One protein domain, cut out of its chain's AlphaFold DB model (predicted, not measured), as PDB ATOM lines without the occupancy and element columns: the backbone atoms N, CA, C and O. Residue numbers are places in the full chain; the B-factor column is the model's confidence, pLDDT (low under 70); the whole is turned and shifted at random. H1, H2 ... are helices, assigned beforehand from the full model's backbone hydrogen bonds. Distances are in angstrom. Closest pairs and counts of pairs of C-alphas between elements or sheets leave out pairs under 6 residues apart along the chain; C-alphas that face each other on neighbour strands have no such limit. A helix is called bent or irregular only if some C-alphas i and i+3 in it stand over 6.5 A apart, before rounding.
ATOM      1  N   ALA A   2     -51.276  16.679 -36.714       59.62
ATOM      2  CA  ALA A   2     -51.579  16.134 -38.059       59.62
ATOM      3  C   ALA A   2     -50.382  16.183 -39.039       59.62
ATOM      4  O   ALA A   2     -50.153  15.250 -39.810       59.62
ATOM      5  N   THR A   3     -49.578  17.247 -38.968       65.44
ATOM      6  CA  THR A   3     -48.366  17.433 -39.783       65.44
ATOM      7  C   THR A   3     -47.271  16.424 -39.429       65.44
ATOM      8  O   THR A   3     -46.612  15.895 -40.320       65.44
ATOM      9  N   GLU A   4     -47.138  16.072 -38.147       78.31
ATOM     10  CA  GLU A   4     -46.169  15.074 -37.667       78.31
ATOM     11  C   GLU A   4     -46.546  13.664 -38.131       78.31
ATOM     12  O   GLU A   4     -45.683  12.895 -38.544       78.31
ATOM     13  N   SER A   5     -47.839  13.320 -38.137       81.31
ATOM     14  CA  SER A   5     -48.310  12.042 -38.687       81.31
ATOM     15  C   SER A   5     -47.992  11.915 -40.182       81.31
ATOM     16  O   SER A   5     -47.410  10.921 -40.615       81.31
ATOM     17  N   ARG A   6     -48.277  12.961 -40.972       87.56
ATOM     18  CA  ARG A   6     -47.964  12.989 -42.412       87.56
ATOM     19  C   ARG A   6     -46.462  12.877 -42.684       87.56
ATOM     20  O   ARG A   6     -46.069  12.133 -43.581       87.56
ATOM     21  N   ALA A   7     -45.636  13.566 -41.896       90.69
ATOM     22  CA  ALA A   7     -44.182  13.485 -42.002       90.69
ATOM     23  C   ALA A   7     -43.663  12.070 -41.689       90.69
ATOM     24  O   ALA A   7     -42.880  11.525 -42.465       90.69
ATOM     25  N   ARG A   8     -44.167  11.428 -40.623       88.44
ATOM     26  CA  ARG A   8     -43.813  10.040 -40.274       88.44
ATOM     27  C   ARG A   8     -44.199   9.044 -41.368       88.44
ATOM     28  O   ARG A   8     -43.384   8.207 -41.745       88.44
ATOM     29  N   VAL A   9     -45.408   9.160 -41.923       89.75
ATOM     30  CA  VAL A   9     -45.863   8.295 -43.028       89.75
ATOM     31  C   VAL A   9     -44.995   8.486 -44.276       89.75
ATOM     32  O   VAL A   9     -44.677   7.510 -44.957       89.75
ATOM     33  N   ARG A  10     -44.576   9.723 -44.577       89.56
ATOM     34  CA  ARG A  10     -43.669  10.015 -45.697       89.56
ATOM     35  C   ARG A  10     -42.300   9.365 -45.495       89.56
ATOM     36  O   ARG A  10     -41.878   8.619 -46.374       89.56
ATOM     37  N   ALA A  11     -41.673   9.586 -44.340       92.44
ATOM     38  CA  ALA A  11     -40.362   9.027 -44.011       92.44
ATOM     39  C   ALA A  11     -40.370   7.489 -44.037       92.44
ATOM     40  O   ALA A  11     -39.480   6.862 -44.609       92.44
ATOM     41  N   HIS A  12     -41.424   6.865 -43.501       88.31
ATOM     42  CA  HIS A  12     -41.585   5.413 -43.547       88.31
ATOM     43  C   HIS A  12     -41.659   4.885 -44.989       88.31
ATOM     44  O   HIS A  12     -40.954   3.940 -45.341       88.31
ATOM     45  N   ARG A  13     -42.450   5.531 -45.858       92.56
ATOM     46  CA  ARG A  13     -42.542   5.155 -47.279       92.56
ATOM     47  C   ARG A  13     -41.233   5.388 -48.038       92.56
ATOM     48  O   ARG A  13     -40.953   4.648 -48.971       92.56
ATOM     49  N   GLU A  14     -40.460   6.418 -47.700       94.06
ATOM     50  CA  GLU A  14     -39.140   6.665 -48.303       94.06
ATOM     51  C   GLU A  14     -38.150   5.549 -47.961       94.06
ATOM     52  O   GLU A  14     -37.512   5.022 -48.871       94.06
ATOM     53  N   ARG A  15     -38.113   5.102 -46.698       94.31
ATOM     54  CA  ARG A  15     -37.299   3.950 -46.282       94.31
ATOM     55  C   ARG A  15     -37.679   2.673 -47.034       94.31
ATOM     56  O   ARG A  15     -36.800   2.001 -47.557       94.31
ATOM     57  N   LEU A  16     -38.975   2.364 -47.138       94.06
ATOM     58  CA  LEU A  16     -39.436   1.175 -47.867       94.06
ATOM     59  C   LEU A  16     -39.083   1.239 -49.363       94.06
ATOM     60  O   LEU A  16     -38.668   0.239 -49.936       94.06
ATOM     61  N   ARG A  17     -39.170   2.419 -49.992       93.44
ATOM     62  CA  ARG A  17     -38.745   2.587 -51.393       93.44
ATOM     63  C   ARG A  17     -37.247   2.380 -51.586       93.44
ATOM     64  O   ARG A  17     -36.858   1.794 -52.589       93.44
ATOM     65  N   ALA A  18     -36.422   2.840 -50.646       94.25
ATOM     66  CA  ALA A  18     -34.977   2.613 -50.691       94.25
ATOM     67  C   ALA A  18     -34.619   1.119 -50.579       94.25
ATOM     68  O   ALA A  18     -33.634   0.686 -51.165       94.25
ATOM     69  N   GLN A  19     -35.457   0.325 -49.904       93.38
ATOM     70  CA  GLN A  19     -35.357  -1.140 -49.833       93.38
ATOM     71  C   GLN A  19     -35.913  -1.850 -51.089       93.38
ATOM     72  O   GLN A  19     -36.024  -3.070 -51.110       93.38
ATOM     73  N   GLY A  20     -36.303  -1.107 -52.133       92.31
ATOM     74  CA  GLY A  20     -36.852  -1.664 -53.376       92.31
ATOM     75  C   GLY A  20     -38.346  -2.009 -53.326       92.31
ATOM     76  O   GLY A  20     -38.895  -2.497 -54.313       92.31
ATOM     77  N   LEU A  21     -39.039  -1.725 -52.217       93.81
ATOM     78  CA  LEU A  21     -40.459  -2.037 -52.060       93.81
ATOM     79  C   LEU A  21     -41.341  -0.955 -52.691       93.81
ATOM     80  O   LEU A  21     -41.117   0.252 -52.540       93.81
ATOM     81  N   ARG A  22     -42.413  -1.382 -53.369       91.88
ATOM     82  CA  ARG A  22     -43.427  -0.483 -53.936       91.88
ATOM     83  C   ARG A  22     -44.724  -0.556 -53.129       91.88
ATOM     84  O   ARG A  22     -45.268  -1.643 -52.973       91.88
ATOM     85  N   PRO A  23     -45.260   0.582 -52.649       90.56
ATOM     86  CA  PRO A  23     -46.525   0.577 -51.926       90.56
ATOM     87  C   PRO A  23     -47.685   0.236 -52.869       90.56
ATOM     88  O   PRO A  23     -47.873   0.909 -53.885       90.56
ATOM     89  N   LEU A  24     -48.482  -0.766 -52.495       90.31
ATOM     90  CA  LEU A  24     -49.752  -1.109 -53.128       90.31
ATOM     91  C   LEU A  24     -50.896  -0.665 -52.205       90.31
ATOM     92  O   LEU A  24     -50.905  -1.005 -51.024       90.31
ATOM     93  N   GLN A  25     -51.842   0.118 -52.728       90.56
ATOM     94  CA  GLN A  25     -53.086   0.430 -52.020       90.56
ATOM     95  C   GLN A  25     -54.198  -0.435 -52.592       90.56
ATOM     96  O   GLN A  25     -54.513  -0.334 -53.777       90.56
ATOM     97  N   ILE A  26     -54.775  -1.269 -51.737       89.62
ATOM     98  CA  ILE A  26     -55.947  -2.081 -52.040       89.62
ATOM     99  C   ILE A  26     -57.050  -1.746 -51.049       89.62
ATOM    100  O   ILE A  26     -56.785  -1.382 -49.902       89.62
ATOM    101  N   TRP A  27     -58.285  -1.882 -51.507       89.94
ATOM    102  CA  TRP A  27     -59.443  -1.880 -50.634       89.94
ATOM    103  C   TRP A  27     -59.690  -3.312 -50.184       89.94
ATOM    104  O   TRP A  27     -59.808  -4.211 -51.015       89.94
ATOM    105  N   VAL A  28     -59.726  -3.513 -48.873       90.69
ATOM    106  CA  VAL A  28     -60.017  -4.803 -48.246       90.69
ATOM    107  C   VAL A  28     -61.380  -4.737 -47.556       90.69
ATOM    108  O   VAL A  28     -61.832  -3.631 -47.239       90.69
ATOM    109  N   PRO A  29     -62.048  -5.884 -47.329       88.75
ATOM    110  CA  PRO A  29     -63.234  -5.943 -46.480       88.75
ATOM    111  C   PRO A  29     -62.968  -5.359 -45.089       88.75
ATOM    112  O   PRO A  29     -61.820  -5.275 -44.650       88.75
ATOM    113  N   ASP A  30     -64.033  -4.970 -44.389       93.56
ATOM    114  CA  ASP A  30     -63.920  -4.505 -43.009       93.56
ATOM    115  C   ASP A  30     -63.426  -5.639 -42.104       93.56
ATOM    116  O   ASP A  30     -64.178  -6.529 -41.715       93.56
ATOM    117  N   VAL A  31     -62.143  -5.582 -41.756       93.00
ATOM    118  CA  VAL A  31     -61.470  -6.589 -40.928       93.00
ATOM    119  C   VAL A  31     -61.912  -6.565 -39.463       93.00
ATOM    120  O   VAL A  31     -61.520  -7.439 -38.694       93.00
ATOM    121  N   THR A  32     -62.700  -5.563 -39.060       94.00
ATOM    122  CA  THR A  32     -63.259  -5.456 -37.707       94.00
ATOM    123  C   THR A  32     -64.643  -6.088 -37.585       94.00
ATOM    124  O   THR A  32     -65.121  -6.295 -36.468       94.00
ATOM    125  N   SER A  33     -65.281  -6.419 -38.711       96.06
ATOM    126  CA  SER A  33     -66.606  -7.029 -38.710       96.06
ATOM    127  C   SER A  33     -66.538  -8.495 -38.237       96.06
ATOM    128  O   SER A  33     -65.598  -9.227 -38.578       96.06
ATOM    129  N   PRO A  34     -67.535  -8.971 -37.467       95.06
ATOM    130  CA  PRO A  34     -67.619 -10.373 -37.060       95.06
ATOM    131  C   PRO A  34     -67.651 -11.355 -38.240       95.06
ATOM    132  O   PRO A  34     -67.128 -12.465 -38.140       95.06
ATOM    133  N   GLU A  35     -68.233 -10.954 -39.369       94.94
ATOM    134  CA  GLU A  35     -68.303 -11.750 -40.594       94.94
ATOM    135  C   GLU A  35     -66.917 -11.986 -41.197       94.94
ATOM    136  O   GLU A  35     -66.628 -13.096 -41.650       94.94
ATOM    137  N   PHE A  36     -66.035 -10.981 -41.154       96.06
ATOM    138  CA  PHE A  36     -64.649 -11.157 -41.580       96.06
ATOM    139  C   PHE A  36     -63.932 -12.178 -40.698       96.06
ATOM    140  O   PHE A  36     -63.269 -13.069 -41.222       96.06
ATOM    141  N   ALA A  37     -64.098 -12.099 -39.375       95.25
ATOM    142  CA  ALA A  37     -63.504 -13.073 -38.460       95.25
ATOM    143  C   ALA A  37     -64.020 -14.500 -38.720       95.25
ATOM    144  O   ALA A  37     -63.234 -15.450 -38.719       95.25
ATOM    145  N   ALA A  38     -65.319 -14.653 -38.994       96.44
ATOM    146  CA  ALA A  38     -65.915 -15.941 -39.335       96.44
ATOM    147  C   ALA A  38     -65.353 -16.513 -40.648       96.44
ATOM    148  O   ALA A  38     -64.988 -17.691 -40.695       96.44
ATOM    149  N   GLU A  39     -65.239 -15.694 -41.697       96.12
ATOM    150  CA  GLU A  39     -64.698 -16.146 -42.982       96.12
ATOM    151  C   GLU A  39     -63.190 -16.400 -42.913       96.12
ATOM    152  O   GLU A  39     -62.728 -17.411 -43.434       96.12
ATOM    153  N   ALA A  40     -62.430 -15.555 -42.211       95.12
ATOM    154  CA  ALA A  40     -61.007 -15.773 -41.972       95.12
ATOM    155  C   ALA A  40     -60.775 -17.110 -41.260       95.12
ATOM    156  O   ALA A  40     -59.958 -17.911 -41.705       95.12
ATOM    157  N   HIS A  41     -61.550 -17.408 -40.212       96.00
ATOM    158  CA  HIS A  41     -61.482 -18.702 -39.538       96.00
ATOM    159  C   HIS A  41     -61.827 -19.860 -40.488       96.00
ATOM    160  O   HIS A  41     -61.091 -20.844 -40.553       96.00
ATOM    161  N   ARG A  42     -62.920 -19.742 -41.258       97.50
ATOM    162  CA  ARG A  42     -63.331 -20.768 -42.230       97.50
ATOM    163  C   ARG A  42     -62.232 -21.046 -43.256       97.50
ATOM    164  O   ARG A  42     -61.939 -22.207 -43.525       97.50
ATOM    165  N   GLN A  43     -61.628 -20.002 -43.817       96.12
ATOM    166  CA  GLN A  43     -60.573 -20.128 -44.821       96.12
ATOM    167  C   GLN A  43     -59.285 -20.699 -44.237       96.12
ATOM    168  O   GLN A  43     -58.696 -21.577 -44.858       96.12
ATOM    169  N   SER A  44     -58.887 -20.289 -43.031       95.06
ATOM    170  CA  SER A  44     -57.716 -20.860 -42.359       95.06
ATOM    171  C   SER A  44     -57.864 -22.363 -42.122       95.06
ATOM    172  O   SER A  44     -56.922 -23.114 -42.355       95.06
ATOM    173  N   VAL A  45     -59.054 -22.827 -41.719       97.12
ATOM    174  CA  VAL A  45     -59.330 -24.266 -41.569       97.12
ATOM    175  C   VAL A  45     -59.210 -24.998 -42.908       97.12
ATOM    176  O   VAL A  45     -58.657 -26.093 -42.954       97.12
ATOM    177  N   LEU A  46     -59.698 -24.403 -44.000       96.94
ATOM    178  CA  LEU A  46     -59.585 -24.996 -45.336       96.94
ATOM    179  C   LEU A  46     -58.134 -25.056 -45.824       96.94
ATOM    180  O   LEU A  46     -57.743 -26.069 -46.395       96.94
ATOM    181  N   ALA A  47     -57.349 -24.008 -45.578       94.44
ATOM    182  CA  ALA A  47     -55.928 -23.980 -45.908       94.44
ATOM    183  C   ALA A  47     -55.158 -25.054 -45.125       94.44
ATOM    184  O   ALA A  47     -54.425 -25.832 -45.719       94.44
ATOM    185  N   ALA A  48     -55.405 -25.179 -43.817       94.00
ATOM    186  CA  ALA A  48     -54.765 -26.196 -42.980       94.00
ATOM    187  C   ALA A  48     -55.151 -27.640 -43.352       94.00
ATOM    188  O   ALA A  48     -54.409 -28.574 -43.061       94.00
ATOM    189  N   ALA A  49     -56.318 -27.835 -43.969       96.69
ATOM    190  CA  ALA A  49     -56.786 -29.134 -44.445       96.69
ATOM    191  C   ALA A  49     -56.407 -29.421 -45.911       96.69
ATOM    192  O   ALA A  49     -56.804 -30.461 -46.443       96.69
ATOM    193  N   SER A  50     -55.700 -28.507 -46.583       96.25
ATOM    194  CA  SER A  50     -55.288 -28.687 -47.973       96.25
ATOM    195  C   SER A  50     -54.208 -29.771 -48.087       96.25
ATOM    196  O   SER A  50     -53.510 -30.091 -47.123       96.25
ATOM    197  N   ALA A  51     -54.058 -30.347 -49.281       97.06
ATOM    198  CA  ALA A  51     -52.964 -31.280 -49.552       97.06
ATOM    199  C   ALA A  51     -51.586 -30.602 -49.448       97.06
ATOM    200  O   ALA A  51     -50.608 -31.259 -49.103       97.06
ATOM    201  N   ASP A  52     -51.547 -29.293 -49.698       96.00
ATOM    202  CA  ASP A  52     -50.336 -28.477 -49.748       96.00
ATOM    203  C   ASP A  52     -49.999 -27.845 -48.386       96.00
ATOM    204  O   ASP A  52     -48.995 -27.156 -48.261       96.00
ATOM    205  N   ALA A  53     -50.795 -28.097 -47.337       95.06
ATOM    206  CA  ALA A  53     -50.669 -27.420 -46.044       95.06
ATOM    207  C   ALA A  53     -49.263 -27.525 -45.425       95.06
ATOM    208  O   ALA A  53     -48.801 -26.590 -44.772       95.06
ATOM    209  N   ALA A  54     -48.578 -28.655 -45.627       94.94
ATOM    210  CA  ALA A  54     -47.208 -28.843 -45.154       94.94
ATOM    211  C   ALA A  54     -46.204 -27.971 -45.924       94.94
ATOM    212  O   ALA A  54     -45.327 -27.367 -45.308       94.94
ATOM    213  N   ASP A  55     -46.358 -27.881 -47.244       95.50
ATOM    214  CA  ASP A  55     -45.488 -27.086 -48.112       95.50
ATOM    215  C   ASP A  55     -45.744 -25.584 -47.911       95.50
ATOM    216  O   ASP A  55     -44.796 -24.805 -47.799       95.50
ATOM    217  N   ASP A  56     -47.012 -25.181 -47.772       92.75
ATOM    218  CA  ASP A  56     -47.419 -23.811 -47.444       92.75
ATOM    219  C   ASP A  56     -46.827 -23.358 -46.101       92.75
ATOM    220  O   ASP A  56     -46.300 -22.245 -45.987       92.75
ATOM    221  N   GLN A  57     -46.882 -24.225 -45.082       92.12
ATOM    222  CA  GLN A  57     -46.308 -23.931 -43.771       92.12
ATOM    223  C   GLN A  57     -44.779 -23.848 -43.834       92.12
ATOM    224  O   GLN A  57     -44.210 -22.897 -43.302       92.12
ATOM    225  N   ALA A  58     -44.116 -24.783 -44.523       93.69
ATOM    226  CA  ALA A  58     -42.665 -24.756 -44.700       93.69
ATOM    227  C   ALA A  58     -42.202 -23.478 -45.420       93.69
ATOM    228  O   ALA A  58     -41.247 -22.831 -44.995       93.69
ATOM    229  N   PHE A  59     -42.926 -23.055 -46.459       91.38
ATOM    230  CA  PHE A  59     -42.664 -21.796 -47.152       91.38
ATOM    231  C   PHE A  59     -42.816 -20.574 -46.232       91.38
ATOM    232  O   PHE A  59     -41.989 -19.659 -46.269       91.38
ATOM    233  N   ALA A  60     -43.862 -20.540 -45.401       89.19
ATOM    234  CA  ALA A  60     -44.072 -19.455 -44.445       89.19
ATOM    235  C   ALA A  60     -42.955 -19.390 -43.390       89.19
ATOM    236  O   ALA A  60     -42.477 -18.296 -43.072       89.19
ATOM    237  N   ASP A  61     -42.513 -20.545 -42.892       91.25
ATOM    238  CA  ASP A  61     -41.422 -20.652 -41.923       91.25
ATOM    239  C   ASP A  61     -40.090 -20.154 -42.523       91.25
ATOM    240  O   ASP A  61     -39.383 -19.367 -41.886       91.25
ATOM    241  N   ASP A  62     -39.792 -20.504 -43.780       91.38
ATOM    242  CA  ASP A  62     -38.610 -20.028 -44.518       91.38
ATOM    243  C   ASP A  62     -38.636 -18.505 -44.754       91.38
ATOM    244  O   ASP A  62     -37.630 -17.799 -44.586       91.38
ATOM    245  N   LEU A  63     -39.803 -17.957 -45.119       87.06
ATOM    246  CA  LEU A  63     -39.987 -16.510 -45.234       87.06
ATOM    247  C   LEU A  63     -39.773 -15.811 -43.893       87.06
ATOM    248  O   LEU A  63     -39.141 -14.757 -43.844       87.06
ATOM    249  N   GLN A  64     -40.283 -16.382 -42.801       80.44
ATOM    250  CA  GLN A  64     -40.101 -15.811 -41.475       80.44
ATOM    251  C   GLN A  64     -38.618 -15.825 -41.078       80.44
ATOM    252  O   GLN A  64     -38.100 -14.791 -40.663       80.44
ATOM    253  N   ALA A  65     -37.910 -16.937 -41.269       80.12
ATOM    254  CA  ALA A  65     -36.477 -17.012 -40.981       80.12
ATOM    255  C   ALA A  65     -35.674 -15.949 -41.759       80.12
ATOM    256  O   ALA A  65     -34.844 -15.249 -41.188       80.12
ATOM    257  N   SER A  66     -35.982 -15.748 -43.043       71.19
ATOM    258  CA  SER A  66     -35.257 -14.799 -43.902       71.19
ATOM    259  C   SER A  66     -35.644 -13.320 -43.729       71.19
ATOM    260  O   SER A  66     -34.839 -12.433 -44.035       71.19
ATOM    261  N   ALA A  67     -36.860 -13.019 -43.258       63.62
ATOM    262  CA  ALA A  67     -37.364 -11.649 -43.120       63.62
ATOM    263  C   ALA A  67     -36.934 -10.956 -41.816       63.62
ATOM    264  O   ALA A  67     -36.868  -9.724 -41.784       63.62
ATOM    265  N   TRP A  68     -36.638 -11.719 -40.759       56.28
ATOM    266  CA  TRP A  68     -36.256 -11.177 -39.448       56.28
ATOM    267  C   TRP A  68     -34.741 -11.186 -39.188       56.28
ATOM    268  O   TRP A  68     -34.287 -10.405 -38.356       56.28
ATOM    269  N   ASP A  69     -33.958 -11.943 -39.965       52.47
ATOM    270  CA  ASP A  69     -32.483 -11.902 -39.940       52.47
ATOM    271  C   ASP A  69     -31.892 -10.634 -40.594       52.47
ATOM    272  O   ASP A  69     -30.725 -10.313 -40.399       52.47
ATOM    273  N   GLN A  70     -32.686  -9.861 -41.344       47.69
ATOM    274  CA  GLN A  70     -32.246  -8.602 -41.974       47.69
ATOM    275  C   GLN A  70     -32.463  -7.353 -41.097       47.69
ATOM    276  O   GLN A  70     -32.488  -6.227 -41.605       47.69
TER     277      GLN A  70
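AT A GLANCE: This is residues 2 to 70 of the 72 residues of the protein "DUF3018 family protein" of Jiangella rhizosphaerae (UniProt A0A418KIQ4). The longest helix, H3, makes a corner with H2 like an open L, and a long link from the far end of H2 runs to H1, which lies off on its own. The three helices frame an open, flat shape without a shared core, and no helix touches another. The printed part has 69 residues with three named helices, in the order H1, H2, H3 along the chain, and no named strand; the class is all helix. It is extended, with a radius of gyration of the C-alphas of 17.4 A, and its C-alphas span 47 by 33 by 16 A along the three main axes.

IN THESE COORDINATES: H3 is residues 53 to 70, 26.6 A from first to last C-alpha; it begins with C-alpha 53 at (-50.669, -27.420, -46.044) and ends with C-alpha 70 at (-32.246, -8.602, -41.974). H3 is neither bent nor irregular, but only just: C-alphas 67 and 70 are 6.1 A apart. H2 is residues 34 to 48, 21.2 A long in the same measure. H1 is residues 2 to 18, 24.9 A long, with C-alpha 2 at (-51.579, 16.134, -38.059).

HOW THE PARTS SIT: H3 and H2 are close but not clearly touching, with 1 pair of C-alphas within 8 A. That closest pair is the C-alphas of Ala 47 and Ala 53, 6.3 A apart. Their lines are about perpendicular, at 74 degrees, and their centres are 21.1 A apart. H1 and H3 are apart, and H1 and H2 are apart too. In H1 and H2 every O i to N i+4 pair is within hydrogen-bond range; in H3 it is 12 of 14. Among the stretches that stand free are residues 58 to 70, which belong to H3, residues 2 to 12, which belong to H1, and residues 24 to 30.

THE WHOLE: The two C-alphas farthest apart are those of Thr 3 and Ala 51, at 49.9 A, and the first and last printed C-alphas, of Ala 2 and Gln 70, are 31.6 A apart. The printed part has no cut. The link from H1 to H2, residues 19 to 33, is long, and its C-alphas lie 12 to 18 A from the mean of all C-alphas. The link from H2 to H3, 4 residues, is tight. The mean pLDDT of the printed part is 89.0, and confidence is low, under 70, at residues 2 to 3 and 67 to 70 of the model.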